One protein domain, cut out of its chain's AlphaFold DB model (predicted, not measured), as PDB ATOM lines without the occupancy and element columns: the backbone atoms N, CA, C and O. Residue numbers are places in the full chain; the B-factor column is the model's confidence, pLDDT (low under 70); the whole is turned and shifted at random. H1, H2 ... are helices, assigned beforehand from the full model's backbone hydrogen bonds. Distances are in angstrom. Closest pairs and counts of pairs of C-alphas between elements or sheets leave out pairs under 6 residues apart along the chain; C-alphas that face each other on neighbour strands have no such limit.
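What this domain is: This is residues 47 to 66 and 113 to 138 of the 393 residues of the protein "Metallophos domain-containing protein" of Dracunculus medinensis (UniProt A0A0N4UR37). The long helix H2 and the helix H1 make a lopsided V: residues 58 to 65 of H1 pack on residues 123 to 127 of H2, and from there H1's residues 47 to 56 and H2's residues 132 to 137 stick out as its two arms. The 46 printed residues hold two named helices, H1 then H2, and no named strand: all helix. The whole is loose, radius of gyration of the C-alphas 12.4 A, spanning 41 by 22 by 12 A.

Where its parts are: Find C-alpha 116 at (177.145, 169.292, 110.693); from there H2, residues 116 to 137, runs 31.2 A. H1, residues 47 to 66, runs 28.0 A from (150.092, 190.052, 116.728).

How they stand to each other: Look at Phe 61 and Ala 127, whose C-alphas, 6.6 A apart, are the closest of H1 and H2, which touch. They run opposite ways at a steep tilt of 44 degrees. Every O i to N i+4 pair is within hydrogen-bond range in H2, 15 of 16 in H1.

The domain as a whole: Residues 67 to 112 are not printed; C-alphas 66 and 113 are 15.5 A apart across this cut. The model's pLDDT is under 70 at residues 47 to 66 and 113.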
ATOM      1  N   ARG A  47     149.627 191.402 116.325       38.82
ATOM      2  CA  ARG A  47     150.092 190.052 116.728       38.82
ATOM      3  C   ARG A  47     150.531 189.169 115.550       38.82
ATOM      4  O   ARG A  47     151.431 188.349 115.713       38.82
ATOM      5  N   LEU A  48     149.904 189.302 114.380       38.96
ATOM      6  CA  LEU A  48     150.239 188.511 113.185       38.96
ATOM      7  C   LEU A  48     151.471 189.054 112.461       38.96
ATOM      8  O   LEU A  48     152.329 188.269 112.076       38.96
ATOM      9  N   HIS A  49     151.586 190.375 112.344       43.27
ATOM     10  CA  HIS A  49     152.779 191.090 111.909       43.27
ATOM     11  C   HIS A  49     153.927 190.826 112.878       43.27
ATOM     12  O   HIS A  49     155.000 190.443 112.442       43.27
ATOM     13  N   LEU A  50     153.684 190.876 114.191       42.94
ATOM     14  CA  LEU A  50     154.657 190.443 115.188       42.94
ATOM     15  C   LEU A  50     155.114 189.000 114.977       42.94
ATOM     16  O   LEU A  50     156.311 188.739 114.916       42.94
ATOM     17  N   LEU A  51     154.185 188.043 114.881       46.92
ATOM     18  CA  LEU A  51     154.555 186.650 114.636       46.92
ATOM     19  C   LEU A  51     155.276 186.515 113.298       46.92
ATOM     20  O   LEU A  51     156.153 185.670 113.198       46.92
ATOM     21  N   ALA A  52     154.950 187.332 112.297       47.22
ATOM     22  CA  ALA A  52     155.649 187.365 111.024       47.22
ATOM     23  C   ALA A  52     157.067 187.927 111.168       47.22
ATOM     24  O   ALA A  52     157.972 187.285 110.667       47.22
ATOM     25  N   VAL A  53     157.294 189.030 111.889       45.25
ATOM     26  CA  VAL A  53     158.626 189.623 112.114       45.25
ATOM     27  C   VAL A  53     159.487 188.712 112.986       45.25
ATOM     28  O   VAL A  53     160.605 188.394 112.597       45.25
ATOM     29  N   LEU A  54     158.952 188.190 114.097       44.39
ATOM     30  CA  LEU A  54     159.636 187.187 114.923       44.39
ATOM     31  C   LEU A  54     159.969 185.937 114.110       44.39
ATOM     32  O   LEU A  54     161.106 185.480 114.151       44.39
ATOM     33  N   LYS A  55     159.012 185.386 113.345       47.03
ATOM     34  CA  LYS A  55     159.282 184.248 112.449       47.03
ATOM     35  C   LYS A  55     160.318 184.616 111.392       47.03
ATOM     36  O   LYS A  55     161.185 183.804 111.116       47.03
ATOM     37  N   TYR A  56     160.250 185.809 110.815       49.35
ATOM     38  CA  TYR A  56     161.131 186.260 109.744       49.35
ATOM     39  C   TYR A  56     162.571 186.442 110.240       49.35
ATOM     40  O   TYR A  56     163.485 185.901 109.623       49.35
ATOM     41  N   GLU A  57     162.788 187.087 111.389       50.74
ATOM     42  CA  GLU A  57     164.116 187.232 112.002       50.74
ATOM     43  C   GLU A  57     164.661 185.897 112.534       50.74
ATOM     44  O   GLU A  57     165.814 185.549 112.259       50.74
ATOM     45  N   LEU A  58     163.820 185.077 113.185       50.76
ATOM     46  CA  LEU A  58     164.196 183.717 113.594       50.76
ATOM     47  C   LEU A  58     164.500 182.805 112.398       50.76
ATOM     48  O   LEU A  58     165.283 181.873 112.547       50.76
ATOM     49  N   MET A  59     163.912 183.042 111.219       53.44
ATOM     50  CA  MET A  59     164.215 182.297 109.991       53.44
ATOM     51  C   MET A  59     165.491 182.795 109.304       53.44
ATOM     52  O   MET A  59     166.228 181.978 108.747       53.44
ATOM     53  N   LYS A  60     165.787 184.101 109.343       51.92
ATOM     54  CA  LYS A  60     166.967 184.685 108.687       51.92
ATOM     55  C   LYS A  60     168.282 184.170 109.252       51.92
ATOM     56  O   LYS A  60     169.179 183.885 108.469       51.92
ATOM     57  N   PHE A  61     168.419 184.050 110.571       54.55
ATOM     58  CA  PHE A  61     169.702 183.678 111.178       54.55
ATOM     59  C   PHE A  61     170.119 182.221 110.877       54.55
ATOM     60  O   PHE A  61     171.245 181.995 110.432       54.55
ATOM     61  N   PRO A  62     169.233 181.209 110.988       52.12
ATOM     62  CA  PRO A  62     169.527 179.865 110.500       52.12
ATOM     63  C   PRO A  62     169.739 179.826 108.986       52.12
ATOM     64  O   PRO A  62     170.580 179.062 108.518       52.12
ATOM     65  N   LEU A  63     169.011 180.643 108.212       58.15
ATOM     66  CA  LEU A  63     169.152 180.676 106.757       58.15
ATOM     67  C   LEU A  63     170.485 181.294 106.319       58.15
ATOM     68  O   LEU A  63     171.115 180.740 105.427       58.15
ATOM     69  N   SER A  64     170.951 182.380 106.944       57.96
ATOM     70  CA  SER A  64     172.248 183.005 106.642       57.96
ATOM     71  C   SER A  64     173.415 182.087 107.006       57.96
ATOM     72  O   SER A  64     174.398 181.987 106.274       57.96
ATOM     73  N   ILE A  65     173.277 181.329 108.092       57.00
ATOM     74  CA  ILE A  65     174.229 180.284 108.466       57.00
ATOM     75  C   ILE A  65     174.162 179.103 107.494       57.00
ATOM     76  O   ILE A  65     175.195 178.560 107.103       57.00
ATOM     77  N   PHE A  66     172.966 178.687 107.075       63.11
ATOM     78  CA  PHE A  66     172.798 177.634 106.078       63.11
ATOM     79  C   PHE A  66     173.407 178.040 104.730       63.11
ATOM     80  O   PHE A  66     174.117 177.237 104.124       63.11
ATOM     81  N   LEU A 113     186.466 168.225 109.322       65.01
ATOM     82  CA  LEU A 113     185.216 168.951 109.151       65.01
ATOM     83  C   LEU A 113     184.364 168.687 110.397       65.01
ATOM     84  O   LEU A 113     184.061 167.536 110.709       65.01
ATOM     85  N   ILE A 114     184.026 169.748 111.132       75.93
ATOM     86  CA  ILE A 114     183.127 169.663 112.286       75.93
ATOM     87  C   ILE A 114     181.823 169.021 111.798       75.93
ATOM     88  O   ILE A 114     181.262 169.460 110.792       75.93
ATOM     89  N   ASP A 115     181.347 167.978 112.488       81.06
ATOM     90  CA  ASP A 115     180.092 167.313 112.124       81.06
ATOM     91  C   ASP A 115     178.952 168.347 112.096       81.06
ATOM     92  O   ASP A 115     178.782 169.172 113.004       81.06
ATOM     93  N   SER A 116     178.187 168.318 111.002       82.44
ATOM     94  CA  SER A 116     177.145 169.292 110.693       82.44
ATOM     95  C   SER A 116     176.091 169.407 111.793       82.44
ATOM     96  O   SER A 116     175.527 170.483 111.973       82.44
ATOM     97  N   ARG A 117     175.859 168.350 112.581       84.16
ATOM     98  CA  ARG A 117     174.944 168.371 113.730       84.16
ATOM     99  C   ARG A 117     175.419 169.321 114.823       84.16
ATOM    100  O   ARG A 117     174.611 170.086 115.344       84.16
ATOM    101  N   TYR A 118     176.718 169.329 115.129       87.47
ATOM    102  CA  TYR A 118     177.285 170.267 116.100       87.47
ATOM    103  C   TYR A 118     177.272 171.691 115.563       87.47
ATOM    104  O   TYR A 118     176.966 172.609 116.317       87.47
ATOM    105  N   LEU A 119     177.529 171.880 114.264       86.54
ATOM    106  CA  LEU A 119     177.416 173.197 113.635       86.54
ATOM    107  C   LEU A 119     175.982 173.733 113.706       86.54
ATOM    108  O   LEU A 119     175.789 174.883 114.092       86.54
ATOM    109  N   ILE A 120     174.975 172.912 113.393       86.40
ATOM    110  CA  ILE A 120     173.556 173.291 113.490       86.40
ATOM    111  C   ILE A 120     173.188 173.613 114.941       86.40
ATOM    112  O   ILE A 120     172.614 174.669 115.201       86.40
ATOM    113  N   PHE A 121     173.547 172.743 115.889       86.62
ATOM    114  CA  PHE A 121     173.271 172.962 117.306       86.62
ATOM    115  C   PHE A 121     173.923 174.253 117.810       86.62
ATOM    116  O   PHE A 121     173.242 175.095 118.391       86.62
ATOM    117  N   PHE A 122     175.213 174.454 117.538       87.81
ATOM    118  CA  PHE A 122     175.936 175.674 117.890       87.81
ATOM    119  C   PHE A 122     175.265 176.916 117.296       87.81
ATOM    120  O   PHE A 122     175.056 177.897 118.000       87.81
ATOM    121  N   SER A 123     174.856 176.847 116.032       84.38
ATOM    122  CA  SER A 123     174.212 177.954 115.322       84.38
ATOM    123  C   SER A 123     172.861 178.336 115.917       84.38
ATOM    124  O   SER A 123     172.593 179.518 116.108       84.38
ATOM    125  N   ILE A 124     172.021 177.351 116.252       87.62
ATOM    126  CA  ILE A 124     170.726 177.590 116.907       87.62
ATOM    127  C   ILE A 124     170.942 178.204 118.292       87.62
ATOM    128  O   ILE A 124     170.314 179.208 118.618       87.62
ATOM    129  N   ASN A 125     171.849 177.642 119.095       89.76
ATOM    130  CA  ASN A 125     172.133 178.170 120.430       89.76
ATOM    131  C   ASN A 125     172.708 179.587 120.359       89.76
ATOM    132  O   ASN A 125     172.287 180.454 121.117       89.76
ATOM    133  N   LEU A 126     173.607 179.856 119.410       88.25
ATOM    134  CA  LEU A 126     174.144 181.191 119.179       88.25
ATOM    135  C   LEU A 126     173.037 182.180 118.782       88.25
ATOM    136  O   LEU A 126     172.997 183.280 119.323       88.25
ATOM    137  N   ALA A 127     172.103 181.782 117.912       84.80
ATOM    138  CA  ALA A 127     170.948 182.599 117.531       84.80
ATOM    139  C   ALA A 127     170.086 182.980 118.739       84.80
ATOM    140  O   ALA A 127     169.689 184.137 118.891       84.80
ATOM    141  N   VAL A 128     169.808 181.998 119.602       87.61
ATOM    142  CA  VAL A 128     169.014 182.176 120.822       87.61
ATOM    143  C   VAL A 128     169.738 183.108 121.788       87.61
ATOM    144  O   VAL A 128     169.127 184.050 122.287       87.61
ATOM    145  N   VAL A 129     171.039 182.897 122.008       89.18
ATOM    146  CA  VAL A 129     171.859 183.741 122.887       89.18
ATOM    147  C   VAL A 129     171.909 185.178 122.373       89.18
ATOM    148  O   VAL A 129     171.630 186.092 123.141       89.18
ATOM    149  N   ILE A 130     172.201 185.395 121.087       87.34
ATOM    150  CA  ILE A 130     172.228 186.745 120.509       87.34
ATOM    151  C   ILE A 130     170.847 187.395 120.622       87.34
ATOM    152  O   ILE A 130     170.762 188.526 121.091       87.34
ATOM    153  N   SER A 131     169.768 186.685 120.274       85.31
ATOM    154  CA  SER A 131     168.407 187.229 120.368       85.31
ATOM    155  C   SER A 131     168.061 187.646 121.798       85.31
ATOM    156  O   SER A 131     167.600 188.768 122.008       85.31
ATOM    157  N   LEU A 132     168.355 186.793 122.785       88.50
ATOM    158  CA  LEU A 132     168.156 187.097 124.204       88.50
ATOM    159  C   LEU A 132     168.977 188.310 124.645       88.50
ATOM    160  O   LEU A 132     168.435 189.203 125.286       88.50
ATOM    161  N   VAL A 133     170.259 188.378 124.274       89.03
ATOM    162  CA  VAL A 133     171.120 189.523 124.606       89.03
ATOM    163  C   VAL A 133     170.566 190.809 123.992       89.03
ATOM    164  O   VAL A 133     170.464 191.810 124.697       89.03
ATOM    165  N   THR A 134     170.166 190.792 122.718       88.82
ATOM    166  CA  THR A 134     169.611 191.979 122.048       88.82
ATOM    167  C   THR A 134     168.253 192.407 122.599       88.82
ATOM    168  O   THR A 134     167.963 193.597 122.626       88.82
ATOM    169  N   PHE A 135     167.439 191.456 123.062       88.48
ATOM    170  CA  PHE A 135     166.155 191.727 123.707       88.48
ATOM    171  C   PHE A 135     166.345 192.334 125.100       88.48
ATOM    172  O   PHE A 135     165.746 193.344 125.430       88.48
ATOM    173  N   ILE A 136     167.238 191.765 125.914       89.11
ATOM    174  CA  ILE A 136     167.509 192.269 127.269       89.11
ATOM    175  C   ILE A 136     168.110 193.684 127.234       89.11
ATOM    176  O   ILE A 136     167.906 194.465 128.160       89.11
ATOM    177  N   ASN A 137     168.860 194.023 126.183       88.70
ATOM    178  CA  ASN A 137     169.549 195.310 126.074       88.70
ATOM    179  C   ASN A 137     168.798 196.367 125.254       88.70
ATOM    180  O   ASN A 137     169.262 197.507 125.228       88.70
ATOM    181  N   SER A 138     167.669 196.040 124.612       89.01
ATOM    182  CA  SER A 138     166.948 196.973 123.731       89.01
ATOM    183  C   SER A 138     166.515 198.253 124.442       89.01
ATOM    184  O   SER A 138     166.539 199.326 123.849       89.01
TER     185      SER A 138